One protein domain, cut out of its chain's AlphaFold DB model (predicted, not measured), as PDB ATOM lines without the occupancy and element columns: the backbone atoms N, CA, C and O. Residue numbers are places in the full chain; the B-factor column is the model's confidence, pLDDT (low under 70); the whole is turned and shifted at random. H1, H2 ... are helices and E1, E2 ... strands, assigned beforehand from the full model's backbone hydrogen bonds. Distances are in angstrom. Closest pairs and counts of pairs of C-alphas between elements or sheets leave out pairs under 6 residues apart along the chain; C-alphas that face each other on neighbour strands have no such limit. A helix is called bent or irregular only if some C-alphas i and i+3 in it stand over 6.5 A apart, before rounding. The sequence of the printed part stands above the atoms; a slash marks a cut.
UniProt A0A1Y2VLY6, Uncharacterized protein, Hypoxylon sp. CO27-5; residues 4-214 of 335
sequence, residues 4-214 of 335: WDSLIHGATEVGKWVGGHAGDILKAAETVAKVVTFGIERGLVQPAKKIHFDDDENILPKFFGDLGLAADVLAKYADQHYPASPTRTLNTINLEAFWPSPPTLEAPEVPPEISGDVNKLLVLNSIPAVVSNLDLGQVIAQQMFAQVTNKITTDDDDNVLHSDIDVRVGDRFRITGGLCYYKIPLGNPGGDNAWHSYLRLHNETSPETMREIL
ATOM      1  N   TRP A   4     183.540 313.184 315.075       43.41
ATOM      2  CA  TRP A   4     184.045 313.373 313.704       43.41
ATOM      3  C   TRP A   4     185.014 312.317 313.211       43.41
ATOM      4  O   TRP A   4     185.010 312.031 312.015       43.41
ATOM      5  N   ASP A   5     185.805 311.705 314.093       35.53
ATOM      6  CA  ASP A   5     186.745 310.668 313.661       35.53
ATOM      7  C   ASP A   5     185.983 309.451 313.082       35.53
ATOM      8  O   ASP A   5     186.522 308.733 312.243       35.53
ATOM      9  N   SER A   6     184.702 309.274 313.447       38.84
ATOM     10  CA  SER A   6     183.776 308.275 312.881       38.84
ATOM     11  C   SER A   6     182.882 308.772 311.732       38.84
ATOM     12  O   SER A   6     182.304 307.960 311.022       38.84
ATOM     13  N   LEU A   7     182.739 310.084 311.507       43.94
ATOM     14  CA  LEU A   7     181.888 310.612 310.423       43.94
ATOM     15  C   LEU A   7     182.629 310.884 309.119       43.94
ATOM     16  O   LEU A   7     182.026 310.839 308.049       43.94
ATOM     17  N   ILE A   8     183.944 311.103 309.183       40.50
ATOM     18  CA  ILE A   8     184.787 311.314 307.993       40.50
ATOM     19  C   ILE A   8     184.742 310.105 307.028       40.50
ATOM     20  O   ILE A   8     185.083 310.229 305.854       40.50
ATOM     21  N   HIS A   9     184.244 308.952 307.475       41.62
ATOM     22  CA  HIS A   9     184.094 307.733 306.676       41.62
ATOM     23  C   HIS A   9     182.707 307.566 306.000       41.62
ATOM     24  O   HIS A   9     182.447 306.537 305.371       41.62
ATOM     25  N   GLY A  10     181.827 308.574 306.070       51.69
ATOM     26  CA  GLY A  10     180.620 308.698 305.235       51.69
ATOM     27  C   GLY A  10     179.364 307.946 305.711       51.69
ATOM     28  O   GLY A  10     179.342 307.303 306.762       51.69
ATOM     29  N   ALA A  11     178.301 307.998 304.890       56.66
ATOM     30  CA  ALA A  11     176.955 307.462 305.169       56.66
ATOM     31  C   ALA A  11     176.918 305.984 305.615       56.66
ATOM     32  O   ALA A  11     175.980 305.550 306.282       56.66
ATOM     33  N   THR A  12     177.951 305.203 305.284       58.44
ATOM     34  CA  THR A  12     178.057 303.788 305.674       58.44
ATOM     35  C   THR A  12     178.424 303.614 307.151       58.44
ATOM     36  O   THR A  12     177.920 302.695 307.792       58.44
ATOM     37  N   GLU A  13     179.282 304.464 307.724       63.09
ATOM     38  CA  GLU A  13     179.620 304.390 309.155       63.09
ATOM     39  C   GLU A  13     178.504 304.953 310.028       63.09
ATOM     40  O   GLU A  13     178.142 304.326 311.024       63.09
ATOM     41  N   VAL A  14     177.868 306.041 309.580       63.16
ATOM     42  CA  VAL A  14     176.615 306.550 310.159       63.16
ATOM     43  C   VAL A  14     175.555 305.460 310.164       63.16
ATOM     44  O   VAL A  14     174.960 305.160 311.196       63.16
ATOM     45  N   GLY A  15     175.355 304.813 309.017       61.50
ATOM     46  CA  GLY A  15     174.377 303.755 308.872       61.50
ATOM     47  C   GLY A  15     174.660 302.545 309.766       61.50
ATOM     48  O   GLY A  15     173.734 302.009 310.372       61.50
ATOM     49  N   LYS A  16     175.925 302.127 309.902       67.00
ATOM     50  CA  LYS A  16     176.331 301.061 310.836       67.00
ATOM     51  C   LYS A  16     176.097 301.456 312.290       67.00
ATOM     52  O   LYS A  16     175.643 300.623 313.071       67.00
ATOM     53  N   TRP A  17     176.390 302.703 312.651       69.06
ATOM     54  CA  TRP A  17     176.143 303.211 313.994       69.06
ATOM     55  C   TRP A  17     174.645 303.215 314.302       69.06
ATOM     56  O   TRP A  17     174.244 302.634 315.306       69.06
ATOM     57  N   VAL A  18     173.808 303.751 313.406       66.75
ATOM     58  CA  VAL A  18     172.347 303.717 313.570       66.75
ATOM     59  C   VAL A  18     171.844 302.278 313.611       66.75
ATOM     60  O   VAL A  18     171.089 301.943 314.509       66.75
ATOM     61  N   GLY A  19     172.309 301.394 312.729       63.94
ATOM     62  CA  GLY A  19     171.943 299.974 312.757       63.94
ATOM     63  C   GLY A  19     172.315 299.260 314.062       63.94
ATOM     64  O   GLY A  19     171.604 298.353 314.479       63.94
ATOM     65  N   GLY A  20     173.399 299.678 314.724       63.53
ATOM     66  CA  GLY A  20     173.835 299.132 316.011       63.53
ATOM     67  C   GLY A  20     173.149 299.735 317.243       63.53
ATOM     68  O   GLY A  20     173.242 299.145 318.317       63.53
ATOM     69  N   HIS A  21     172.478 300.885 317.104       65.75
ATOM     70  CA  HIS A  21     171.868 301.627 318.221       65.75
ATOM     71  C   HIS A  21     170.354 301.830 318.072       65.75
ATOM     72  O   HIS A  21     169.672 302.146 319.044       65.75
ATOM     73  N   ALA A  22     169.796 301.629 316.879       63.81
ATOM     74  CA  ALA A  22     168.366 301.667 316.646       63.81
ATOM     75  C   ALA A  22     167.740 300.363 317.145       63.81
ATOM     76  O   ALA A  22     167.893 299.308 316.538       63.81
ATOM     77  N   GLY A  23     166.974 300.448 318.231       62.03
ATOM     78  CA  GLY A  23     166.101 299.348 318.659       62.03
ATOM     79  C   GLY A  23     165.011 298.994 317.633       62.03
ATOM     80  O   GLY A  23     164.450 297.907 317.703       62.03
ATOM     81  N   ASP A  24     164.738 299.880 316.665       74.69
ATOM     82  CA  ASP A  24     163.843 299.647 315.528       74.69
ATOM     83  C   ASP A  24     164.423 300.300 314.259       74.69
ATOM     84  O   ASP A  24     164.226 301.489 313.988       74.69
ATOM     85  N   ILE A  25     165.194 299.519 313.498       75.25
ATOM     86  CA  ILE A  25     165.844 299.983 312.266       75.25
ATOM     87  C   ILE A  25     164.833 300.341 311.169       75.25
ATOM     88  O   ILE A  25     165.116 301.218 310.353       75.25
ATOM     89  N   LEU A  26     163.645 299.723 311.169       76.31
ATOM     90  CA  LEU A  26     162.593 300.026 310.204       76.31
ATOM     91  C   LEU A  26     162.085 301.454 310.409       76.31
ATOM     92  O   LEU A  26     162.053 302.228 309.458       76.31
ATOM     93  N   LYS A  27     161.819 301.864 311.654       76.56
ATOM     94  CA  LYS A  27     161.425 303.254 311.958       76.56
ATOM     95  C   LYS A  27     162.503 304.278 311.611       76.56
ATOM     96  O   LYS A  27     162.187 305.377 311.144       76.56
ATOM     97  N   ALA A  28     163.772 303.947 311.846       77.19
ATOM     98  CA  ALA A  28     164.881 304.803 311.434       77.19
ATOM     99  C   ALA A  28     164.898 304.964 309.907       77.19
ATOM    100  O   ALA A  28     164.983 306.085 309.406       77.19
ATOM    101  N   ALA A  29     164.732 303.865 309.171       79.88
ATOM    102  CA  ALA A  29     164.695 303.863 307.718       79.88
ATOM    103  C   ALA A  29     163.480 304.612 307.145       79.88
ATOM    104  O   ALA A  29     163.644 305.444 306.255       79.88
ATOM    105  N   GLU A  30     162.285 304.417 307.705       81.81
ATOM    106  CA  GLU A  30     161.075 305.170 307.352       81.81
ATOM    107  C   GLU A  30     161.248 306.679 307.554       81.81
ATOM    108  O   GLU A  30     160.776 307.481 306.750       81.81
ATOM    109  N   THR A  31     161.940 307.083 308.619       83.12
ATOM    110  CA  THR A  31     162.205 308.497 308.903       83.12
ATOM    111  C   THR A  31     163.107 309.121 307.840       83.12
ATOM    112  O   THR A  31     162.805 310.198 307.327       83.12
ATOM    113  N   VAL A  32     164.183 308.429 307.455       84.12
ATOM    114  CA  VAL A  32     165.064 308.871 306.363       84.12
ATOM    115  C   VAL A  32     164.294 308.918 305.039       84.12
ATOM    116  O   VAL A  32     164.360 309.911 304.318       84.12
ATOM    117  N   ALA A  33     163.487 307.896 304.752       84.19
ATOM    118  CA  ALA A  33     162.643 307.838 303.563       84.19
ATOM    119  C   ALA A  33     161.658 309.011 303.452       84.19
ATOM    120  O   ALA A  33     161.467 309.541 302.354       84.19
ATOM    121  N   LYS A  34     161.057 309.456 304.562       85.50
ATOM    122  CA  LYS A  34     160.185 310.645 304.585       85.50
ATOM    123  C   LYS A  34     160.931 311.910 304.169       85.50
ATOM    124  O   LYS A  34     160.411 312.680 303.368       85.50
ATOM    125  N   VAL A  35     162.165 312.091 304.638       86.62
ATOM    126  CA  VAL A  35     163.018 313.235 304.265       86.62
ATOM    127  C   VAL A  35     163.389 313.192 302.785       86.62
ATOM    128  O   VAL A  35     163.303 314.207 302.096       86.62
ATOM    129  N   VAL A  36     163.748 312.017 302.260       85.44
ATOM    130  CA  VAL A  36     164.032 311.859 300.826       85.44
ATOM    131  C   VAL A  36     162.779 312.134 299.991       85.44
ATOM    132  O   VAL A  36     162.853 312.861 299.003       85.44
ATOM    133  N   THR A  37     161.619 311.613 300.401       85.00
ATOM    134  CA  THR A  37     160.332 311.840 299.719       85.00
ATOM    135  C   THR A  37     159.984 313.326 299.684       85.00
ATOM    136  O   THR A  37     159.720 313.861 298.611       85.00
ATOM    137  N   PHE A  38     160.108 314.016 300.819       86.56
ATOM    138  CA  PHE A  38     159.982 315.471 300.909       86.56
ATOM    139  C   PHE A  38     160.923 316.194 299.935       86.56
ATOM    140  O   PHE A  38     160.521 317.112 299.219       86.56
ATOM    141  N   GLY A  39     162.179 315.752 299.862       83.38
ATOM    142  CA  GLY A  39     163.156 316.287 298.926       83.38
ATOM    143  C   GLY A  39     162.777 316.087 297.461       83.38
ATOM    144  O   GLY A  39     163.023 316.973 296.648       83.38
ATOM    145  N   ILE A  40     162.166 314.958 297.107       85.81
ATOM    146  CA  ILE A  40     161.667 314.699 295.750       85.81
ATOM    147  C   ILE A  40     160.463 315.592 295.443       85.81
ATOM    148  O   ILE A  40     160.436 316.237 294.396       85.81
ATOM    149  N   GLU A  41     159.490 315.668 296.354       85.75
ATOM    150  CA  GLU A  41     158.275 316.483 296.200       85.75
ATOM    151  C   GLU A  41     158.598 317.971 296.035       85.75
ATOM    152  O   GLU A  41     157.962 318.663 295.238       85.75
ATOM    153  N   ARG A  42     159.643 318.455 296.717       83.88
ATOM    154  CA  ARG A  42     160.153 319.828 296.580       83.88
ATOM    155  C   ARG A  42     161.185 320.012 295.463       83.88
ATOM    156  O   ARG A  42     161.739 321.101 295.323       83.88
ATOM    157  N   GLY A  43     161.461 318.980 294.663       83.00
ATOM    158  CA  GLY A  43     162.411 319.047 293.548       83.00
ATOM    159  C   GLY A  43     163.870 319.268 293.968       83.00
ATOM    160  O   GLY A  43     164.688 319.699 293.156       83.00
ATOM    161  N   LEU A  44     164.208 318.986 295.228       84.00
ATOM    162  CA  LEU A  44     165.564 319.065 295.764       84.00
ATOM    163  C   LEU A  44     166.409 317.901 295.245       84.00
ATOM    164  O   LEU A  44     167.522 318.116 294.779       84.00
ATOM    165  N   VAL A  45     165.902 316.670 295.237       84.19
ATOM    166  CA  VAL A  45     166.637 315.492 294.734       84.19
ATOM    167  C   VAL A  45     165.858 314.771 293.636       84.19
ATOM    168  O   VAL A  45     164.644 314.914 293.518       84.19
ATOM    169  N   GLN A  46     166.568 314.026 292.784       79.44
ATOM    170  CA  GLN A  46     165.920 313.258 291.721       79.44
ATOM    171  C   GLN A  46     165.204 312.031 292.298       79.44
ATOM    172  O   GLN A  46     165.682 311.454 293.276       79.44
ATOM    173  N   PRO A  47     164.087 311.596 291.689       65.19
ATOM    174  CA  PRO A  47     163.356 310.435 292.164       65.19
ATOM    175  C   PRO A  47     164.224 309.175 292.087       65.19
ATOM    176  O   PRO A  47     164.589 308.714 291.002       65.19
ATOM    177  N   ALA A  48     164.532 308.596 293.246       59.47
ATOM    178  CA  ALA A  48     165.107 307.261 293.331       59.47
ATOM    179  C   ALA A  48     164.034 306.200 293.014       59.47
ATOM    180  O   ALA A  48     162.840 306.395 293.253       59.47
ATOM    181  N   LYS A  49     164.440 305.047 292.463       54.72
ATOM    182  CA  LYS A  49     163.529 303.913 292.223       54.72
ATOM    183  C   LYS A  49     162.971 303.408 293.565       54.72
ATOM    184  O   LYS A  49     163.696 302.761 294.303       54.72
ATOM    185  N   LYS A  50     161.686 303.681 293.828       53.88
ATOM    186  CA  LYS A  50     160.864 303.203 294.963       53.88
ATOM    187  C   LYS A  50     161.528 303.291 296.350       53.88
ATOM    188  O   LYS A  50     162.215 302.372 296.795       53.88
ATOM    189  N   ILE A  51     161.158 304.326 297.097       57.81
ATOM    190  CA  ILE A  51     161.416 304.462 298.536       57.81
ATOM    191  C   ILE A  51     160.331 303.683 299.306       57.81
ATOM    192  O   ILE A  51     159.410 304.255 299.878       57.81
ATOM    193  N   HIS A  52     160.352 302.356 299.217       58.12
ATOM    194  CA  HIS A  52     159.462 301.484 299.989       58.12
ATOM    195  C   HIS A  52     160.265 300.321 300.556       58.12
ATOM    196  O   HIS A  52     160.976 299.664 299.797       58.12
ATOM    197  N   PHE A  53     160.222 300.115 301.865       63.06
ATOM    198  CA  PHE A  53     160.869 298.978 302.506       63.06
ATOM    199  C   PHE A  53     159.854 297.838 302.541       63.06
ATOM    200  O   PHE A  53     158.825 297.975 303.191       63.06
ATOM    201  N   ASP A  54     160.111 296.768 301.788       60.12
ATOM    202  CA  ASP A  54     159.335 295.534 301.902       60.12
ATOM    203  C   ASP A  54     159.849 294.756 303.129       60.12
ATOM    204  O   ASP A  54     161.064 294.677 303.339       60.12
ATOM    205  N   ASP A  55     158.946 294.170 303.923       55.38
ATOM    206  CA  ASP A  55     159.266 293.493 305.198       55.38
ATOM    207  C   ASP A  55     160.252 292.305 305.055       55.38
ATOM    208  O   ASP A  55     160.863 291.884 306.038       55.38
ATOM    209  N   ASP A  56     160.446 291.794 303.833       53.78
ATOM    210  CA  ASP A  56     161.278 290.621 303.518       53.78
ATOM    211  C   ASP A  56     162.673 290.962 302.934       53.78
ATOM    212  O   ASP A  56     163.473 290.057 302.667       53.78
ATOM    213  N   GLU A  57     163.007 292.241 302.716       64.50
ATOM    214  CA  GLU A  57     164.307 292.654 302.159       64.50
ATOM    215  C   GLU A  57     165.322 293.070 303.239       64.50
ATOM    216  O   GLU A  57     164.993 293.637 304.281       64.50
ATOM    217  N   ASN A  58     166.617 292.843 302.974       67.69
ATOM    218  CA  ASN A  58     167.673 293.402 303.818       67.69
ATOM    219  C   ASN A  58     167.647 294.937 303.716       67.69
ATOM    220  O   ASN A  58     168.084 295.511 302.719       67.69
ATOM    221  N   ILE A  59     167.155 295.587 304.771       72.62
ATOM    222  CA  ILE A  59     166.912 297.031 304.834       72.62
ATOM    223  C   ILE A  59     168.189 297.883 304.851       72.62
ATOM    224  O   ILE A  59     168.169 299.038 304.429       72.62
ATOM    225  N   LEU A  60     169.320 297.329 305.300       72.12
ATOM    226  CA  LEU A  60     170.533 298.107 305.584       72.12
ATOM    227  C   LEU A  60     171.176 298.756 304.344       72.12
ATOM    228  O   LEU A  60     171.468 299.949 304.402       72.12
ATOM    229  N   PRO A  61     171.385 298.058 303.208       71.69
ATOM    230  CA  PRO A  61     171.959 298.686 302.017       71.69
ATOM    231  C   PRO A  61     171.090 299.824 301.471       71.69
ATOM    232  O   PRO A  61     171.615 300.844 301.029       71.69
ATOM    233  N   LYS A  62     169.764 299.659 301.530       73.69
ATOM    234  CA  LYS A  62     168.807 300.678 301.095       73.69
ATOM    235  C   LYS A  62     168.820 301.880 302.031       73.69
ATOM    236  O   LYS A  62     168.965 303.004 301.571       73.69
ATOM    237  N   PHE A  63     168.807 301.626 303.335       75.19
ATOM    238  CA  PHE A  63     168.956 302.645 304.365       75.19
ATOM    239  C   PHE A  63     170.234 303.483 304.189       75.19
ATOM    240  O   PHE A  63     170.184 304.706 304.286       75.19
ATOM    241  N   PHE A  64     171.374 302.861 303.864       74.88
ATOM    242  CA  PHE A  64     172.624 303.594 303.620       74.88
ATOM    243  C   PHE A  64     172.561 304.469 302.363       74.88
ATOM    244  O   PHE A  64     173.083 305.583 302.369       74.88
ATOM    245  N   GLY A  65     171.916 303.984 301.297       71.81
ATOM    246  CA  GLY A  65     171.671 304.777 300.091       71.81
ATOM    247  C   GLY A  65     170.754 305.973 300.360       71.81
ATOM    248  O   GLY A  65     171.055 307.091 299.939       71.81
ATOM    249  N   ASP A  66     169.683 305.754 301.120       81.38
ATOM    250  CA  ASP A  66     168.711 306.791 301.468       81.38
ATOM    251  C   ASP A  66     169.306 307.844 302.414       81.38
ATOM    252  O   ASP A  66     168.957 309.017 302.307       81.38
ATOM    253  N   LEU A  67     170.254 307.475 303.287       80.50
ATOM    254  CA  LEU A  67     170.996 308.437 304.113       80.50
ATOM    255  C   LEU A  67     171.786 309.436 303.259       80.50
ATOM    256  O   LEU A  67     171.740 310.631 303.539       80.50
ATOM    257  N   GLY A  68     172.460 308.971 302.203       81.38
ATOM    258  CA  GLY A  68     173.170 309.859 301.277       81.38
ATOM    259  C   GLY A  68     172.222 310.807 300.537       81.38
ATOM    260  O   GLY A  68     172.482 312.002 300.445       81.38
ATOM    261  N   LEU A  69     171.070 310.303 300.083       83.19
ATOM    262  CA  LEU A  69     170.045 311.150 299.465       83.19
ATOM    263  C   LEU A  69     169.457 312.159 300.456       83.19
ATOM    264  O   LEU A  69     169.208 313.302 300.090       83.19
ATOM    265  N   ALA A  70     169.245 311.767 301.712       85.94
ATOM    266  CA  ALA A  70     168.760 312.671 302.746       85.94
ATOM    267  C   ALA A  70     169.786 313.767 303.075       85.94
ATOM    268  O   ALA A  70     169.387 314.910 303.295       85.94
ATOM    269  N   ALA A  71     171.088 313.462 303.044       85.94
ATOM    270  CA  ALA A  71     172.146 314.465 303.166       85.94
ATOM    271  C   ALA A  71     172.085 315.489 302.018       85.94
ATOM    272  O   ALA A  71     172.116 316.694 302.266       85.94
ATOM    273  N   ASP A  72     171.886 315.030 300.776       86.81
ATOM    274  CA  ASP A  72     171.696 315.915 299.617       86.81
ATOM    275  C   ASP A  72     170.446 316.802 299.756       86.81
ATOM    276  O   ASP A  72     170.466 317.978 299.380       86.81
ATOM    277  N   VAL A  73     169.350 316.257 300.301       89.06
ATOM    278  CA  VAL A  73     168.136 317.029 300.606       89.06
ATOM    279  C   VAL A  73     168.438 318.121 301.622       89.06
ATOM    280  O   VAL A  73     168.087 319.275 301.380       89.06
ATOM    281  N   LEU A  74     169.107 317.782 302.727       89.44
ATOM    282  CA  LEU A  74     169.484 318.743 303.762       89.44
ATOM    283  C   LEU A  74     170.398 319.842 303.213       89.44
ATOM    284  O   LEU A  74     170.152 321.017 303.476       89.44
ATOM    285  N   ALA A  75     171.394 319.479 302.404       89.56
ATOM    286  CA  ALA A  75     172.308 320.428 301.779       89.56
ATOM    287  C   ALA A  75     171.565 321.431 300.884       89.56
ATOM    288  O   ALA A  75     171.739 322.643 301.014       89.56
ATOM    289  N   LYS A  76     170.675 320.942 300.013       90.69
ATOM    290  CA  LYS A  76     169.909 321.804 299.099       90.69
ATOM    291  C   LYS A  76     168.844 322.626 299.808       90.69
ATOM    292  O   LYS A  76     168.597 323.766 299.419       90.69
ATOM    293  N   TYR A  77     168.221 322.074 300.843       90.56
ATOM    294  CA  TYR A  77     167.294 322.823 301.684       90.56
ATOM    295  C   TYR A  77     168.030 323.959 302.412       90.56
ATOM    296  O   TYR A  77     167.541 325.088 302.419       90.56
ATOM    297  N   ALA A  78     169.239 323.702 302.926       89.12
ATOM    298  CA  ALA A  78     170.097 324.718 303.531       89.12
ATOM    299  C   ALA A  78     170.566 325.776 302.520       89.12
ATOM    300  O   ALA A  78     170.591 326.955 302.857       89.12
ATOM    301  N   ASP A  79     170.887 325.402 301.276       90.19
ATOM    302  CA  ASP A  79     171.216 326.367 300.215       90.19
ATOM    303  C   ASP A  79     170.052 327.330 299.919       90.19
ATOM    304  O   ASP A  79     170.283 328.500 299.607       90.19
ATOM    305  N   GLN A  80     168.807 326.848 300.013       89.56
ATOM    306  CA  GLN A  80     167.602 327.655 299.802       89.56
ATOM    307  C   GLN A  80     167.247 328.523 301.014       89.56
ATOM    308  O   GLN A  80     166.872 329.680 300.833       89.56
ATOM    309  N   HIS A  81     167.356 327.981 302.231       88.12
ATOM    310  CA  HIS A  81     167.016 328.692 303.471       88.12
ATOM    311  C   HIS A  81     168.099 329.681 303.908       88.12
ATOM    312  O   HIS A  81     167.787 330.767 304.391       88.12
ATOM    313  N   TYR A  82     169.365 329.337 303.681       89.69
ATOM    314  CA  TYR A  82     170.530 330.149 304.022       89.69
ATOM    315  C   TYR A  82     171.348 330.439 302.753       89.69
ATOM    316  O   TYR A  82     172.454 329.910 302.562       89.69
ATOM    317  N   PRO A  83     170.800 331.256 301.832       87.12
ATOM    318  CA  PRO A  83     171.497 331.600 300.609       87.12
ATOM    319  C   PRO A  83     172.699 332.488 300.928       87.12
ATOM    320  O   PRO A  83     172.623 333.425 301.727       87.12
ATOM    321  N   ALA A  84     173.811 332.237 300.237       78.94
ATOM    322  CA  ALA A  84     174.949 333.139 300.302       78.94
ATOM    323  C   ALA A  84     174.519 334.525 299.791       78.94
ATOM    324  O   ALA A  84     173.936 334.648 298.711       78.94
ATOM    325  N   SER A  85     174.810 335.575 300.560       71.62
ATOM    326  CA  SER A  85     174.534 336.946 300.133       71.62
ATOM    327  C   SER A  85     175.283 337.261 298.831       71.62
ATOM    328  O   SER A  85     176.509 337.134 298.795       71.62
ATOM    329  N   PRO A  86     174.597 337.744 297.780       63.75
ATOM    330  CA  PRO A  86     175.232 338.059 296.502       63.75
ATOM    331  C   PRO A  86     176.124 339.309 296.563       63.75
ATOM    332  O   PRO A  86     176.839 339.602 295.609       63.75
ATOM    333  N   THR A  87     176.065 340.077 297.656       59.06
ATOM    334  CA  THR A  87     176.703 341.399 297.773       59.06
ATOM    335  C   THR A  87     177.911 341.434 298.703       59.06
ATOM    336  O   THR A  87     178.597 342.453 298.758       59.06
ATOM    337  N   ARG A  88     178.187 340.355 299.445       64.69
ATOM    338  CA  ARG A  88     179.299 340.288 300.403       64.69
ATOM    339  C   ARG A  88     180.284 339.207 299.980       64.69
ATOM    340  O   ARG A  88     179.883 338.148 299.511       64.69
ATOM    341  N   THR A  89     181.576 339.459 300.177       59.56
ATOM    342  CA  THR A  89     182.583 338.397 300.110       59.56
ATOM    343  C   THR A  89     182.351 337.483 301.305       59.56
ATOM    344  O   THR A  89     182.666 337.855 302.433       59.56
ATOM    345  N   LEU A  90     181.740 336.326 301.064       72.31
ATOM    346  CA  LEU A  90     181.420 335.350 302.096       72.31
ATOM    347  C   LEU A  90     182.335 334.143 301.958       72.31
ATOM    348  O   LEU A  90     182.455 333.582 300.869       72.31
ATOM    349  N   ASN A  91     182.935 333.718 303.069       80.19
ATOM    350  CA  ASN A  91     183.423 332.348 303.151       80.19
ATOM    351  C   ASN A  91     182.270 331.478 303.656       80.19
ATOM    352  O   ASN A  91     181.834 331.645 304.798       80.19
ATOM    353  N   THR A  92     181.748 330.613 302.788       86.00
ATOM    354  CA  THR A  92     180.678 329.680 303.140       86.00
ATOM    355  C   THR A  92     181.288 328.386 303.639       86.00
ATOM    356  O   THR A  92     182.130 327.785 302.978       86.00
ATOM    357  N   ILE A  93     180.820 327.955 304.796       87.00
ATOM    358  CA  ILE A  93     181.276 326.769 305.490       87.00
ATOM    359  C   ILE A  93     180.092 325.825 305.574       87.00
ATOM    360  O   ILE A  93     179.022 326.221 306.031       87.00
ATOM    361  N   ASN A  94     180.298 324.584 305.160       85.62
ATOM    362  CA  ASN A  94     179.277 323.553 305.219       85.62
ATOM    363  C   ASN A  94     179.772 322.390 306.076       85.62
ATOM    364  O   ASN A  94     180.946 322.021 306.003       85.62
ATOM    365  N   LEU A  95     178.869 321.814 306.860       83.38
ATOM    366  CA  LEU A  95     179.136 320.663 307.708       83.38
ATOM    367  C   LEU A  95     177.945 319.718 307.669       83.38
ATOM    368  O   LEU A  95     176.892 320.028 308.217       83.38
ATOM    369  N   GLU A  96     178.123 318.556 307.059       82.75
ATOM    370  CA  GLU A  96     177.198 317.445 307.253       82.75
ATOM    371  C   GLU A  96     177.579 316.732 308.544       82.75
ATOM    372  O   GLU A  96     178.678 316.192 308.655       82.75
ATOM    373  N   ALA A  97     176.694 316.755 309.530       77.44
ATOM    374  CA  ALA A  97     176.957 316.193 310.837       77.44
ATOM    375  C   ALA A  97     175.835 315.259 311.258       77.44
ATOM    376  O   ALA A  97     174.646 315.527 311.061       77.44
ATOM    377  N   PHE A  98     176.228 314.187 311.922       75.88
ATOM    378  CA  PHE A  98     175.324 313.381 312.708       75.88
ATOM    379  C   PHE A  98     175.622 313.668 314.179       75.88
ATOM    380  O   PHE A  98     176.785 313.714 314.556       75.88
ATOM    381  N   TRP A  99     174.619 313.897 315.014       75.12
ATOM    382  CA  TRP A  99     174.836 314.146 316.441       75.12
ATOM    383  C   TRP A  99     173.802 313.402 317.275       75.12
ATOM    384  O   TRP A  99     172.669 313.240 316.829       75.12
ATOM    385  N   PRO A 100     174.132 312.953 318.494       70.31
ATOM    386  CA  PRO A 100     173.088 312.592 319.443       70.31
ATOM    387  C   PRO A 100     172.195 313.815 319.689       70.31
ATOM    388  O   PRO A 100     172.676 314.950 319.714       70.31
ATOM    389  N   SER A 101     170.887 313.602 319.854       68.56
ATOM    390  CA  SER A 101     170.012 314.700 320.265       68.56
ATOM    391  C   SER A 101     170.487 315.246 321.604       68.56
ATOM    392  O   SER A 101     170.855 314.463 322.480       68.56
ATOM    393  N   PRO A 102     170.424 316.568 321.806       60.09
ATOM    394  CA  PRO A 102     170.617 317.119 323.131       60.09
ATOM    395  C   PRO A 102     169.512 316.575 324.056       60.09
ATOM    396  O   PRO A 102     168.377 316.359 323.604       60.09
ATOM    397  N   PRO A 103     169.800 316.386 325.352       56.66
ATOM    398  CA  PRO A 103     168.759 316.097 326.327       56.66
ATOM    399  C   PRO A 103     167.721 317.232 326.319       56.66
ATOM    400  O   PRO A 103     168.073 318.407 326.226       56.66
ATOM    401  N   THR A 104     166.433 316.894 326.410       55.59
ATOM    402  CA  THR A 104     165.284 317.823 326.318       55.59
ATOM    403  C   THR A 104     165.108 318.729 327.546       55.59
ATOM    404  O   THR A 104     163.986 319.000 327.966       55.59
ATOM    405  N   LEU A 105     166.197 319.176 328.171       51.66
ATOM    406  CA  LEU A 105     166.142 320.064 329.328       51.66
ATOM    407  C   LEU A 105     165.833 321.505 328.894       51.66
ATOM    408  O   LEU A 105     166.263 321.952 327.833       51.66
ATOM    409  N   GLU A 106     165.116 322.239 329.750       50.31
ATOM    410  CA  GLU A 106     164.702 323.644 329.558       50.31
ATOM    411  C   GLU A 106     165.881 324.614 329.320       50.31
ATOM    412  O   GLU A 106     165.687 325.731 328.845       50.31
ATOM    413  N   ALA A 107     167.110 324.160 329.577       51.78
ATOM    414  CA  ALA A 107     168.350 324.750 329.100       51.78
ATOM    415  C   ALA A 107     169.242 323.615 328.564       51.78
ATOM    416  O   ALA A 107     169.867 322.920 329.369       51.78
ATOM    417  N   PRO A 108     169.285 323.359 327.244       55.38
ATOM    418  CA  PRO A 108     170.142 322.313 326.711       55.38
ATOM    419  C   PRO A 108     171.600 322.730 326.925       55.38
ATOM    420  O   PRO A 108     172.110 323.630 326.255       55.38
ATOM    421  N   GLU A 109     172.276 322.089 327.879       61.94
ATOM    422  CA  GLU A 109     173.731 322.115 327.916       61.94
ATOM    423  C   GLU A 109     174.220 321.487 326.614       61.94
ATOM    424  O   GLU A 109     173.939 320.327 326.311       61.94
ATOM    425  N   VAL A 110     174.899 322.297 325.805       65.31
ATOM    426  CA  VAL A 110     175.502 321.834 324.562       65.31
ATOM    427  C   VAL A 110     176.530 320.762 324.909       65.31
ATOM    428  O   VAL A 110     177.470 321.074 325.647       65.31
ATOM    429  N   PRO A 111     176.416 319.537 324.362       64.56
ATOM    430  CA  PRO A 111     177.458 318.538 324.518       64.56
ATOM    431  C   PRO A 111     178.805 319.120 324.053       64.56
ATOM    432  O   PRO A 111     178.880 319.631 322.926       64.56
ATOM    433  N   PRO A 112     179.865 319.097 324.886       66.25
ATOM    434  CA  PRO A 112     181.156 319.698 324.552       66.25
ATOM    435  C   PRO A 112     181.713 319.227 323.205       66.25
ATOM    436  O   PRO A 112     182.368 319.996 322.502       66.25
ATOM    437  N   GLU A 113     181.401 317.996 322.809       67.25
ATOM    438  CA  GLU A 113     181.753 317.407 321.522       67.25
ATOM    439  C   GLU A 113     181.257 318.268 320.359       67.25
ATOM    440  O   GLU A 113     182.042 318.604 319.479       67.25
ATOM    441  N   ILE A 114     180.006 318.727 320.402       71.44
ATOM    442  CA  ILE A 114     179.387 319.496 319.316       71.44
ATOM    443  C   ILE A 114     180.036 320.877 319.197       71.44
ATOM    444  O   ILE A 114     180.335 321.340 318.098       71.44
ATOM    445  N   SER A 115     180.345 321.516 320.327       75.69
ATOM    446  CA  SER A 115     181.097 322.777 320.316       75.69
ATOM    447  C   SER A 115     182.530 322.603 319.786       75.69
ATOM    448  O   SER A 115     183.009 323.419 318.998       75.69
ATOM    449  N   GLY A 116     183.202 321.505 320.154       73.81
ATOM    450  CA  GLY A 116     184.545 321.174 319.679       73.81
ATOM    451  C   GLY A 116     184.583 320.886 318.179       73.81
ATOM    452  O   GLY A 116     185.523 321.277 317.489       73.81
ATOM    453  N   ASP A 117     183.542 320.247 317.669       71.81
ATOM    454  CA  ASP A 117     183.348 319.928 316.261       71.81
ATOM    455  C   ASP A 117     183.182 321.183 315.402       71.81
ATOM    456  O   ASP A 117     183.891 321.364 314.406       71.81
ATOM    457  N   VAL A 118     182.317 322.102 315.840       81.00
ATOM    458  CA  VAL A 118     182.152 323.409 315.195       81.00
ATOM    459  C   VAL A 118     183.468 324.190 315.243       81.00
ATOM    460  O   VAL A 118     183.902 324.719 314.221       81.00
ATOM    461  N   ASN A 119     184.173 324.202 316.378       80.00
ATOM    462  CA  ASN A 119     185.471 324.873 316.494       80.00
ATOM    463  C   ASN A 119     186.525 324.312 315.528       80.00
ATOM    464  O   ASN A 119     187.243 325.084 314.887       80.00
ATOM    465  N   LYS A 120     186.610 322.985 315.371       74.31
ATOM    466  CA  LYS A 120     187.506 322.360 314.383       74.31
ATOM    467  C   LYS A 120     187.171 322.811 312.967       74.31
ATOM    468  O   LYS A 120     188.077 323.172 312.219       74.31
ATOM    469  N   LEU A 121     185.889 322.826 312.608       78.81
ATOM    470  CA  LEU A 121     185.442 323.273 311.293       78.81
ATOM    471  C   LEU A 121     185.817 324.734 311.023       78.81
ATOM    472  O   LEU A 121     186.328 325.042 309.943       78.81
ATOM    473  N   LEU A 122     185.585 325.628 311.987       81.69
ATOM    474  CA  LEU A 122     185.952 327.039 311.861       81.69
ATOM    475  C   LEU A 122     187.459 327.177 311.609       81.69
ATOM    476  O   LEU A 122     187.863 327.830 310.647       81.69
ATOM    477  N   VAL A 123     188.282 326.479 312.398       78.38
ATOM    478  CA  VAL A 123     189.746 326.512 312.265       78.38
ATOM    479  C   VAL A 123     190.206 325.978 310.907       78.38
ATOM    480  O   VAL A 123     191.060 326.600 310.272       78.38
ATOM    481  N   LEU A 124     189.622 324.878 310.419       76.62
ATOM    482  CA  LEU A 124     189.913 324.333 309.084       76.62
ATOM    483  C   LEU A 124     189.590 325.331 307.963       76.62
ATOM    484  O   LEU A 124     190.275 325.358 306.942       76.62
ATOM    485  N   ASN A 125     188.604 326.202 308.177       76.19
ATOM    486  CA  ASN A 125     188.211 327.259 307.246       76.19
ATOM    487  C   ASN A 125     188.896 328.605 307.533       76.19
ATOM    488  O   ASN A 125     188.442 329.650 307.066       76.19
ATOM    489  N   SER A 126     190.017 328.584 308.266       78.06
ATOM    490  CA  SER A 126     190.808 329.767 308.635       78.06
ATOM    491  C   SER A 126     190.021 330.825 309.417       78.06
ATOM    492  O   SER A 126     190.316 332.016 309.331       78.06
ATOM    493  N   ILE A 127     189.031 330.393 310.196       82.00
ATOM    494  CA  ILE A 127     188.276 331.234 311.119       82.00
ATOM    495  C   ILE A 127     188.722 330.882 312.544       82.00
ATOM    496  O   ILE A 127     188.774 329.706 312.905       82.00
ATOM    497  N   PRO A 128     189.091 331.872 313.367       79.81
ATOM    498  CA  PRO A 128     189.518 331.620 314.737       79.81
ATOM    499  C   PRO A 128     188.378 331.013 315.563       79.81
ATOM    500  O   PRO A 128     187.269 331.530 315.552       79.81
ATOM    501  N   ALA A 129     188.666 329.956 316.326       81.69
ATOM    502  CA  ALA A 129     187.709 329.357 317.264       81.69
ATOM    503  C   ALA A 129     187.343 330.298 318.429       81.69
ATOM    504  O   ALA A 129     186.269 330.179 319.009       81.69
ATOM    505  N   VAL A 130     188.227 331.247 318.759       81.12
ATOM    506  CA  VAL A 130     188.014 332.240 319.818       81.12
ATOM    507  C   VAL A 130     188.223 333.643 319.263       81.12
ATOM    508  O   VAL A 130     189.269 333.933 318.681       81.12
ATOM    509  N   VAL A 131     187.255 334.536 319.474       80.25
ATOM    510  CA  VAL A 131     187.359 335.958 319.103       80.25
ATOM    511  C   VAL A 131     186.939 336.804 320.291       80.25
ATOM    512  O   VAL A 131     185.844 336.640 320.811       80.25
ATOM    513  N   SER A 132     187.798 337.726 320.734       80.94
ATOM    514  CA  SER A 132     187.502 338.605 321.882       80.94
ATOM    515  C   SER A 132     187.074 337.838 323.146       80.94
ATOM    516  O   SER A 132     186.187 338.281 323.868       80.94
ATOM    517  N   ASN A 133     187.716 336.691 323.409       74.94
ATOM    518  CA  ASN A 133     187.408 335.753 324.503       74.94
ATOM    519  C   ASN A 133     186.055 335.023 324.382       74.94
ATOM    520  O   ASN A 133     185.637 334.368 325.332       74.94
ATOM    521  N   LEU A 134     185.382 335.117 323.235       79.81
ATOM    522  CA  LEU A 134     184.179 334.351 322.926       79.81
ATOM    523  C   LEU A 134     184.568 333.040 322.233       79.81
ATOM    524  O   LEU A 134     185.178 333.096 321.165       79.81
ATOM    525  N   ASP A 135     184.208 331.890 322.808       83.38
ATOM    526  CA  ASP A 135     184.280 330.594 322.120       83.38
ATOM    527  C   ASP A 135     183.159 330.523 321.075       83.38
ATOM    528  O   ASP A 135     181.971 330.452 321.407       83.38
ATOM    529  N   LEU A 136     183.534 330.599 319.797       83.62
ATOM    530  CA  LEU A 136     182.572 330.648 318.704       83.62
ATOM    531  C   LEU A 136     181.817 329.326 318.562       83.62
ATOM    532  O   LEU A 136     180.611 329.350 318.332       83.62
ATOM    533  N   GLY A 137     182.494 328.187 318.716       84.44
ATOM    534  CA  GLY A 137     181.875 326.868 318.623       84.44
ATOM    535  C   GLY A 137     180.828 326.649 319.706       84.44
ATOM    536  O   GLY A 137     179.745 326.149 319.410       84.44
ATOM    537  N   GLN A 138     181.098 327.096 320.933       84.94
ATOM    538  CA  GLN A 138     180.126 327.032 322.025       84.94
ATOM    539  C   GLN A 138     178.892 327.896 321.740       84.94
ATOM    540  O   GLN A 138     177.768 327.418 321.883       84.94
ATOM    541  N   VAL A 139     179.081 329.146 321.307       87.81
ATOM    542  CA  VAL A 139     177.965 330.070 321.034       87.81
ATOM    543  C   VAL A 139     177.125 329.602 319.849       87.81
ATOM    544  O   VAL A 139     175.897 329.618 319.921       87.81
ATOM    545  N   ILE A 140     177.768 329.160 318.767       88.94
ATOM    546  CA  ILE A 140     177.081 328.619 317.589       88.94
ATOM    547  C   ILE A 140     176.256 327.398 317.986       88.94
ATOM    548  O   ILE A 140     175.066 327.334 317.684       88.94
ATOM    549  N   ALA A 141     176.856 326.462 318.717       83.81
ATOM    550  CA  ALA A 141     176.158 325.267 319.151       83.81
ATOM    551  C   ALA A 141     174.993 325.601 320.103       83.81
ATOM    552  O   ALA A 141     173.911 325.039 319.964       83.81
ATOM    553  N   GLN A 142     175.136 326.585 320.996       83.88
ATOM    554  CA  GLN A 142     174.020 327.054 321.828       83.88
ATOM    555  C   GLN A 142     172.851 327.566 320.980       83.88
ATOM    556  O   GLN A 142     171.706 327.205 321.247       83.88
ATOM    557  N   GLN A 143     173.119 328.356 319.937       86.25
ATOM    558  CA  GLN A 143     172.072 328.848 319.033       86.25
ATOM    559  C   GLN A 143     171.413 327.711 318.235       86.25
ATOM    560  O   GLN A 143     170.188 327.695 318.102       86.25
ATOM    561  N   MET A 144     172.191 326.711 317.801       83.25
ATOM    562  CA  MET A 144     171.667 325.516 317.127       83.25
ATOM    563  C   MET A 144     170.633 324.770 317.981       83.25
ATOM    564  O   MET A 144     169.620 324.311 317.449       83.25
ATOM    565  N   PHE A 145     170.875 324.670 319.296       74.19
ATOM    566  CA  PHE A 145     170.035 323.920 320.234       74.19
ATOM    567  C   PHE A 145     168.923 324.746 320.897       74.19
ATOM    568  O   PHE A 145     167.899 324.181 321.280       74.19
ATOM    569  N   ALA A 146     169.063 326.072 320.983       68.50
ATOM    570  CA  ALA A 146     168.092 326.957 321.634       68.50
ATOM    571  C   ALA A 146     166.710 326.991 320.955       68.50
ATOM    572  O   ALA A 146     165.709 327.293 321.601       68.50
ATOM    573  N   GLN A 147     166.625 326.690 319.655       57.41
ATOM    574  CA  GLN A 147     165.342 326.676 318.941       57.41
ATOM    575  C   GLN A 147     164.584 325.343 319.070       57.41
ATOM    576  O   GLN A 147     163.384 325.286 318.802       57.41
ATOM    577  N   VAL A 148     165.246 324.279 319.536       57.34
ATOM    578  CA  VAL A 148     164.645 322.938 319.647       57.34
ATOM    579  C   VAL A 148     163.658 322.834 320.799       57.34
ATOM    580  O   VAL A 148     162.714 322.051 320.723       57.34
ATOM    581  N   THR A 149     163.832 323.648 321.838       51.34
ATOM    582  CA  THR A 149     162.893 323.758 322.959       51.34
ATOM    583  C   THR A 149     161.623 324.538 322.602       51.34
ATOM    584  O   THR A 149     160.603 324.346 323.256       51.34
ATOM    585  N   ASN A 150     161.641 325.370 321.549       45.69
ATOM    586  CA  ASN A 150     160.557 326.320 321.251       45.69
ATOM    587  C   ASN A 150     159.589 325.888 320.136       45.69
ATOM    588  O   ASN A 150     158.491 326.433 320.049       45.69
ATOM    589  N   LYS A 151     159.942 324.901 319.304       44.75
ATOM    590  CA  LYS A 151     159.054 324.350 318.263       44.75
ATOM    591  C   LYS A 151     158.561 322.951 318.644       44.75
ATOM    592  O   LYS A 151     158.968 321.947 318.068       44.75
ATOM    593  N   ILE A 152     157.649 322.895 319.617       39.84
ATOM    594  CA  ILE A 152     156.635 321.830 319.697       39.84
ATOM    595  C   ILE A 152     155.341 322.426 319.131       39.84
ATOM    596  O   ILE A 152     154.367 322.640 319.843       39.84
ATOM    597  N   THR A 153     155.351 322.788 317.852       33.97
ATOM    598  CA  THR A 153     154.120 323.073 317.112       33.97
ATOM    599  C   THR A 153     153.849 321.872 316.228       33.97
ATOM    600  O   THR A 153     154.576 321.588 315.284       33.97
ATOM    601  N   THR A 154     152.817 321.129 316.604       35.00
ATOM    602  CA  THR A 154     152.304 319.899 315.994       35.00
ATOM    603  C   THR A 154     151.721 320.071 314.582       35.00
ATOM    604  O   THR A 154     150.983 319.193 314.161       35.00
ATOM    605  N   ASP A 155     152.040 321.145 313.850       35.38
ATOM    606  CA  ASP A 155     151.291 321.529 312.639       35.38
ATOM    607  C   ASP A 155     152.110 322.034 311.431       35.38
ATOM    608  O   ASP A 155     151.498 322.490 310.472       35.38
ATOM    609  N   ASP A 156     153.445 321.915 311.385       40.88
ATOM    610  CA  ASP A 156     154.182 322.272 310.154       40.88
ATOM    611  C   ASP A 156     154.730 321.034 309.420       40.88
ATOM    612  O   ASP A 156     155.559 320.289 309.943       40.88
ATOM    613  N   ASP A 157     154.272 320.870 308.176       50.25
ATOM    614  CA  ASP A 157     154.585 319.877 307.125       50.25
ATOM    615  C   ASP A 157     156.083 319.724 306.740       50.25
ATOM    616  O   ASP A 157     156.427 319.148 305.701       50.25
ATOM    617  N   ASP A 158     157.015 320.232 307.543       61.78
ATOM    618  CA  ASP A 158     158.437 320.216 307.223       61.78
ATOM    619  C   ASP A 158     159.128 319.004 307.874       61.78
ATOM    620  O   ASP A 158     159.498 318.991 309.047       61.78
ATOM    621  N   ASN A 159     159.370 317.968 307.058       77.31
ATOM    622  CA  ASN A 159     160.203 316.806 307.414       77.31
ATOM    623  C   ASN A 159     161.675 317.183 307.716       77.31
ATOM    624  O   ASN A 159     162.455 316.332 308.141       77.31
ATOM    625  N   VAL A 160     162.056 318.447 307.499       83.06
ATOM    626  CA  VAL A 160     163.364 319.037 307.801       83.06
ATOM    627  C   VAL A 160     163.162 320.258 308.696       83.06
ATOM    628  O   VAL A 160     162.522 321.226 308.309       83.06
ATOM    629  N   LEU A 161     163.752 320.229 309.886       85.00
ATOM    630  CA  LEU A 161     163.765 321.335 310.839       85.00
ATOM    631  C   LEU A 161     164.953 322.256 310.565       85.00
ATOM    632  O   LEU A 161     165.963 321.826 310.007       85.00
ATOM    633  N   HIS A 162     164.870 323.510 311.008       86.69
ATOM    634  CA  HIS A 162     165.973 324.458 310.894       86.69
ATOM    635  C   HIS A 162     166.129 325.343 312.136       86.69
ATOM    636  O   HIS A 162     165.153 325.585 312.850       86.69
ATOM    637  N   SER A 163     167.353 325.824 312.380       86.12
ATOM    638  CA  SER A 163     167.657 326.843 313.389       86.12
ATOM    639  C   SER A 163     168.640 327.893 312.876       86.12
ATOM    640  O   SER A 163     169.662 327.560 312.275       86.12
ATOM    641  N   ASP A 164     168.317 329.162 313.124       88.00
ATOM    642  CA  ASP A 164     169.111 330.305 312.670       88.00
ATOM    643  C   ASP A 164     170.313 330.561 313.579       88.00
ATOM    644  O   ASP A 164     170.239 330.410 314.802       88.00
ATOM    645  N   ILE A 165     171.406 331.024 312.974       90.31
ATOM    646  CA  ILE A 165     172.644 331.395 313.653       90.31
ATOM    647  C   ILE A 165     173.038 332.815 313.224       90.31
ATOM    648  O   ILE A 165     173.192 333.106 312.037       90.31
ATOM    649  N   ASP A 166     173.238 333.703 314.199       90.94
ATOM    650  CA  ASP A 166     173.805 335.045 314.012       90.94
ATOM    651  C   ASP A 166     174.732 335.359 315.193       90.94
ATOM    652  O   ASP A 166     174.304 335.718 316.294       90.94
ATOM    653  N   VAL A 167     176.032 335.189 314.967       90.25
ATOM    654  CA  VAL A 167     177.082 335.503 315.936       90.25
ATOM    655  C   VAL A 167     177.764 336.787 315.503       90.25
ATOM    656  O   VAL A 167     178.358 336.851 314.428       90.25
ATOM    657  N   ARG A 168     177.714 337.810 316.360       89.31
ATOM    658  CA  ARG A 168     178.340 339.115 316.115       89.31
ATOM    659  C   ARG A 168     179.329 339.441 317.218       89.31
ATOM    660  O   ARG A 168     178.976 339.413 318.394       89.31
ATOM    661  N   VAL A 169     180.552 339.796 316.833       85.25
ATOM    662  CA  VAL A 169     181.577 340.294 317.755       85.25
ATOM    663  C   VAL A 169     181.965 341.705 317.326       85.25
ATOM    664  O   VAL A 169     182.792 341.912 316.435       85.25
ATOM    665  N   GLY A 170     181.320 342.690 317.956       81.75
ATOM    666  CA  GLY A 170     181.368 344.086 317.516       81.75
ATOM    667  C   GLY A 170     180.838 344.259 316.087       81.75
ATOM    668  O   GLY A 170     180.054 343.445 315.604       81.75
ATOM    669  N   ASP A 171     181.304 345.299 315.395       78.94
ATOM    670  CA  ASP A 171     180.832 345.635 314.038       78.94
ATOM    671  C   ASP A 171     181.628 344.955 312.915       78.94
ATOM    672  O   ASP A 171     181.293 345.079 311.739       78.94
ATOM    673  N   ARG A 172     182.726 344.276 313.262       74.88
ATOM    674  CA  ARG A 172     183.737 343.826 312.292       74.88
ATOM    675  C   ARG A 172     183.727 342.326 312.033       74.88
ATOM    676  O   ARG A 172     184.250 341.905 311.007       74.88
ATOM    677  N   PHE A 173     183.162 341.536 312.942       85.06
ATOM    678  CA  PHE A 173     183.130 340.085 312.830       85.06
ATOM    679  C   PHE A 173     181.702 339.580 312.947       85.06
ATOM    680  O   PHE A 173     181.014 339.857 313.936       85.06
ATOM    681  N   ARG A 174     181.269 338.825 311.939       89.44
ATOM    682  CA  ARG A 174     179.934 338.243 311.910       89.44
ATOM    683  C   ARG A 174     179.932 336.893 311.210       89.44
ATOM    684  O   ARG A 174     180.466 336.764 310.108       89.44
ATOM    685  N   ILE A 175     179.290 335.924 311.848       90.81
ATOM    686  CA  ILE A 175     178.943 334.631 311.267       90.81
ATOM    687  C   ILE A 175     177.419 334.543 311.233       90.81
ATOM    688  O   ILE A 175     176.775 334.699 312.268       90.81
ATOM    689  N   THR A 176     176.853 334.310 310.055       91.81
ATOM    690  CA  THR A 176     175.416 334.076 309.842       91.81
ATOM    691  C   THR A 176     175.172 332.683 309.277       91.81
ATOM    692  O   THR A 176     176.120 332.001 308.899       91.81
ATOM    693  N   GLY A 177     173.918 332.251 309.198       91.12
ATOM    694  CA  GLY A 177     173.522 330.999 308.558       91.12
ATOM    695  C   GLY A 177     172.601 330.204 309.464       91.12
ATOM    696  O   GLY A 177     171.812 330.792 310.200       91.12
ATOM    697  N   GLY A 178     172.716 328.882 309.436       90.19
ATOM    698  CA  GLY A 178     171.887 328.035 310.272       90.19
ATOM    699  C   GLY A 178     172.118 326.545 310.083       90.19
ATOM    700  O   GLY A 178     172.893 326.095 309.237       90.19
ATOM    701  N   LEU A 179     171.430 325.780 310.918       89.31
ATOM    702  CA  LEU A 179     171.373 324.329 310.873       89.31
ATOM    703  C   LEU A 179     170.080 323.898 310.185       89.31
ATOM    704  O   LEU A 179     169.025 324.464 310.461       89.31
ATOM    705  N   CYS A 180     170.147 322.864 309.355       88.88
ATOM    706  CA  CYS A 180     168.996 322.094 308.894       88.88
ATOM    707  C   CYS A 180     169.157 320.654 309.375       88.88
ATOM    708  O   CYS A 180     170.245 320.100 309.259       88.88
ATOM    709  N   TYR A 181     168.126 320.031 309.935       87.19
ATOM    710  CA  TYR A 181     168.252 318.688 310.498       87.19
ATOM    711  C   TYR A 181     166.923 317.941 310.557       87.19
ATOM    712  O   TYR A 181     165.850 318.533 310.526       87.19
ATOM    713  N   TYR A 182     166.992 316.624 310.709       85.06
ATOM    714  CA  TYR A 182     165.854 315.799 311.102       85.06
ATOM    715  C   TYR A 182     166.278 314.786 312.165       85.06
ATOM    716  O   TYR A 182     167.460 314.469 312.320       85.06
ATOM    717  N   LYS A 183     165.303 314.298 312.932       83.62
ATOM    718  CA  LYS A 183     165.530 313.412 314.079       83.62
ATOM    719  C   LYS A 183     165.311 311.956 313.674       83.62
ATOM    720  O   LYS A 183     164.207 311.622 313.274       83.62
ATOM    721  N   ILE A 184     166.315 311.097 313.826       79.56
ATOM    722  CA  ILE A 184     166.236 309.645 313.619       79.56
ATOM    723  C   ILE A 184     166.010 308.958 314.973       79.56
ATOM    724  O   ILE A 184     166.834 309.137 315.871       79.56
ATOM    725  N   PRO A 185     164.940 308.167 315.142       76.00
ATOM    726  CA  PRO A 185     164.666 307.481 316.401       76.00
ATOM    727  C   PRO A 185     165.664 306.348 316.667       76.00
ATOM    728  O   PRO A 185     165.871 305.490 315.809       76.00
ATOM    729  N   LEU A 186     166.229 306.293 317.880       72.31
ATOM    730  CA  LEU A 186     167.117 305.213 318.328       72.31
ATOM    731  C   LEU A 186     166.422 304.318 319.368       72.31
ATOM    732  O   LEU A 186     166.913 304.106 320.463       72.31
ATOM    733  N   GLY A 187     165.240 303.793 319.034       55.25
ATOM    734  CA  GLY A 187     164.616 302.597 319.631       55.25
ATOM    735  C   GLY A 187     164.294 302.505 321.135       55.25
ATOM    736  O   GLY A 187     163.489 301.643 321.483       55.25
ATOM    737  N   ASN A 188     164.832 303.337 322.028       52.28
ATOM    738  CA  ASN A 188     164.500 303.282 323.451       52.28
ATOM    739  C   ASN A 188     163.287 304.179 323.762       52.28
ATOM    740  O   ASN A 188     163.305 305.374 323.451       52.28
ATOM    741  N   PRO A 189     162.220 303.653 324.400       38.66
ATOM    742  CA  PRO A 189     161.096 304.469 324.852       38.66
ATOM    743  C   PRO A 189     161.588 305.538 325.839       38.66
ATOM    744  O   PRO A 189     161.990 305.220 326.953       38.66
ATOM    745  N   GLY A 190     161.568 306.805 325.418       46.44
ATOM    746  CA  GLY A 190     161.960 307.953 326.245       46.44
ATOM    747  C   GLY A 190     163.429 308.391 326.158       46.44
ATOM    748  O   GLY A 190     163.799 309.293 326.902       46.44
ATOM    749  N   GLY A 191     164.251 307.817 325.270       49.41
ATOM    750  CA  GLY A 191     165.678 308.149 325.174       49.41
ATOM    751  C   GLY A 191     166.192 308.219 323.737       49.41
ATOM    752  O   GLY A 191     166.139 307.234 323.010       49.41
ATOM    753  N   ASP A 192     166.705 309.397 323.389       57.41
ATOM    754  CA  ASP A 192     167.664 309.700 322.325       57.41
ATOM    755  C   ASP A 192     167.232 309.442 320.872       57.41
ATOM    756  O   ASP A 192     167.352 308.360 320.308       57.41
ATOM    757  N   ASN A 193     166.809 310.515 320.199       69.50
ATOM    758  CA  ASN A 193     166.934 310.573 318.745       69.50
ATOM    759  C   ASN A 193     168.389 310.917 318.394       69.50
ATOM    760  O   ASN A 193     169.066 311.594 319.163       69.50
ATOM    761  N   ALA A 194     168.857 310.569 317.208       76.38
ATOM    762  CA  ALA A 194     170.000 311.248 316.610       76.38
ATOM    763  C   ALA A 194     169.534 312.329 315.641       76.38
ATOM    764  O   ALA A 194     168.437 312.255 315.099       76.38
ATOM    765  N   TRP A 195     170.351 313.342 315.416       80.75
ATOM    766  CA  TRP A 195     170.144 314.331 314.377       80.75
ATOM    767  C   TRP A 195     171.024 313.975 313.205       80.75
ATOM    768  O   TRP A 195     172.236 313.887 313.363       80.75
ATOM    769  N   HIS A 196     170.418 313.827 312.038       84.56
ATOM    770  CA  HIS A 196     171.149 313.967 310.793       84.56
ATOM    771  C   HIS A 196     170.969 315.406 310.326       84.56
ATOM    772  O   HIS A 196     169.840 315.898 310.254       84.56
ATOM    773  N   SER A 197     172.076 316.108 310.113       85.25
ATOM    774  CA  SER A 197     172.073 317.559 310.036       85.25
ATOM    775  C   SER A 197     173.078 318.118 309.038       85.25
ATOM    776  O   SER A 197     174.086 317.496 308.718       85.25
ATOM    777  N   TYR A 198     172.784 319.320 308.565       88.38
ATOM    778  CA  TYR A 198     173.611 320.105 307.675       88.38
ATOM    779  C   TYR A 198     173.689 321.530 308.211       88.38
ATOM    780  O   TYR A 198     172.693 322.254 308.247       88.38
ATOM    781  N   LEU A 199     174.869 321.929 308.671       88.94
ATOM    782  CA  LEU A 199     175.155 323.274 309.143       88.94
ATOM    783  C   LEU A 199     175.777 324.068 308.001       88.94
ATOM    784  O   LEU A 199     176.797 323.668 307.438       88.94
ATOM    785  N   ARG A 200     175.183 325.217 307.696       91.50
ATOM    786  CA  ARG A 200     175.686 326.161 306.707       91.50
ATOM    787  C   ARG A 200     175.937 327.497 307.377       91.50
ATOM    788  O   ARG A 200     175.010 328.123 307.879       91.50
ATOM    789  N   LEU A 201     177.189 327.936 307.368       91.94
ATOM    790  CA  LEU A 201     177.613 329.201 307.955       91.94
ATOM    791  C   LEU A 201     178.241 330.100 306.898       91.94
ATOM    792  O   LEU A 201     178.967 329.648 306.018       91.94
ATOM    793  N   HIS A 202     178.019 331.396 307.033       91.19
ATOM    794  CA  HIS A 202     178.615 332.440 306.225       91.19
ATOM    795  C   HIS A 202     179.424 333.350 307.130       91.19
ATOM    796  O   HIS A 202     178.886 334.041 307.994       91.19
ATOM    797  N   ASN A 203     180.733 333.372 306.921       88.94
ATOM    798  CA  ASN A 203     181.573 334.381 307.537       88.94
ATOM    799  C   ASN A 203     181.536 335.656 306.684       88.94
ATOM    800  O   ASN A 203     182.026 335.662 305.554       88.94
ATOM    801  N   GLU A 204     180.977 336.728 307.246       87.00
ATOM    802  CA  GLU A 204     180.823 338.035 306.592       87.00
ATOM    803  C   GLU A 204     181.999 338.990 306.880       87.00
ATOM    804  O   GLU A 204     181.939 340.180 306.568       87.00
ATOM    805  N   THR A 205     183.066 338.485 307.499       81.38
ATOM    806  CA  THR A 205     184.244 339.266 307.899       81.38
ATOM    807  C   THR A 205     185.180 339.506 306.714       81.38
ATOM    808  O   THR A 205     185.540 338.560 306.011       81.38
ATOM    809  N   SER A 206     185.646 340.749 306.520       78.25
ATOM    810  CA  SER A 206     186.589 341.054 305.433       78.25
ATOM    811  C   SER A 206     187.923 340.304 305.596       78.25
ATOM    812  O   SER A 206     188.368 340.097 306.731       78.25
ATOM    813  N   PRO A 207     188.600 339.910 304.499       76.38
ATOM    814  CA  PRO A 207     189.880 339.199 304.567       76.38
ATOM    815  C   PRO A 207     190.953 339.933 305.383       76.38
ATOM    816  O   PRO A 207     191.705 339.309 306.133       76.38
ATOM    817  N   GLU A 208     191.005 341.261 305.280       77.31
ATOM    818  CA  GLU A 208     191.929 342.113 306.031       77.31
ATOM    819  C   GLU A 208     191.634 342.053 307.531       77.31
ATOM    820  O   GLU A 208     192.539 341.816 308.331       77.31
ATOM    821  N   THR A 209     190.358 342.175 307.907       78.38
ATOM    822  CA  THR A 209     189.915 342.070 309.302       78.38
ATOM    823  C   THR A 209     190.197 340.677 309.857       78.38
ATOM    824  O   THR A 209     190.697 340.541 310.972       78.38
ATOM    825  N   MET A 210     189.935 339.627 309.075       79.50
ATOM    826  CA  MET A 210     190.228 338.250 309.471       79.50
ATOM    827  C   MET A 210     191.724 338.059 309.734       79.50
ATOM    828  O   MET A 210     192.119 337.487 310.749       79.50
ATOM    829  N   ARG A 211     192.576 338.596 308.853       76.12
ATOM    830  CA  ARG A 211     194.030 338.572 309.028       76.12
ATOM    831  C   ARG A 211     194.464 339.316 310.292       76.12
ATOM    832  O   ARG A 211     195.325 338.811 311.008       76.12
ATOM    833  N   GLU A 212     193.894 340.484 310.581       80.25
ATOM    834  CA  GLU A 212     194.174 341.238 311.812       80.25
ATOM    835  C   GLU A 212     193.781 340.462 313.074       80.25
ATOM    836  O   GLU A 212     194.572 340.400 314.020       80.25
ATOM    837  N   ILE A 213     192.599 339.837 313.084       78.00
ATOM    838  CA  ILE A 213     192.127 339.017 314.206       78.00
ATOM    839  C   ILE A 213     193.073 337.832 314.408       78.00
ATOM    840  O   ILE A 213     193.607 337.661 315.501       78.00
ATOM    841  N   LEU A 214     193.373 337.072 313.350       73.31
ATOM    842  CA  LEU A 214     194.289 335.929 313.421       73.31
ATOM    843  C   LEU A 214     195.689 336.333 313.896       73.31
ATOM    844  O   LEU A 214     196.299 335.623 314.694       73.31
TER     845      LEU A 214
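What this domain is: This is residues 4 to 214 of the 335 residues of an uncharacterized protein of Hypoxylon sp. CO27-5 (UniProt A0A1Y2VLY6). A long, twisted antiparallel sheet runs through the middle as the inner one of three layers, helices on both faces of a sheet: H3 and H4 cover one face, H5 and H6 the other. H2 packs near the bent end of hairpin E3 and E4, and H7 only grazes the sheet's opposite end. The printed part has 211 residues, with seven named helices and four named strands in the order H1 H2 H3 H4 E1 H5 H6 E2 E3 E4 H7. The sheet's order is E1 E4 E3 E2, and the class is mixed, helices and strands. It is compact, with a radius of gyration of the C-alphas of 17.9 A, yet elongated, spanning 61 by 36 by 35 A.

How they stand to each other: Start with H1, residues 4 to 7, which touches H2, residues 11 to 21, only at the corner; their closest C-alphas, Leu 7 and Val 14, are 6.7 A apart. H3, residues 25 to 41, touches H4, residues 59 to 81, at Val 36 and Ala 70, closest C-alphas 5.2 A apart, at a steep tilt of 41 degrees, the same way. In the sheet of E1, residues 91 to 100, E4, 191 to 203, E3, 173 to 188, and E2, 161 to 169, look for N 95 and O 199 at 2.8 A, N 180 and O 198 at 2.8 A, and N 163 and O 179 at 2.9 A, within hydrogen-bond range. E2 E3 E4 form a meander, each strand the antiparallel neighbour of the one before. H4 is on the sheet at a height of 7.8 A. On the opposite face, H5, residues 112 to 124, touches H6, residues 136 to 146, at Ser 115 and Gly 137, closest C-alphas 4.5 A apart. H7, residues 207 to 214, only grazes the sheet and is apart from H6. Every O i to N i+4 pair is within hydrogen-bond range in H2 to H7; H1 is too short for such a pair.

Where its parts are: Find C-alpha 4 at (184.045, 313.373, 313.704), where H1 begins. H4 runs 31.7 A from C-alpha 59 at (166.912, 297.031, 304.834). E3 spans 42.6 A and bends by 53 degrees at residue 185; E4 spans 35.4 A and bends by 52 degrees at residue 196. H7 ends at C-alpha 214, (194.289, 335.929, 313.421).

The domain as a whole: The C-alphas farthest apart, Asp 56 and Glu 212, are 60.9 A apart. The printed part has no cut. Long links join H3 to H4, E1 to H5, H5 to H6 and H6 to E2. The mean pLDDT of the printed part is 73.6, and 69 residues are under 70, among them 4 to 23 and 146 to 158.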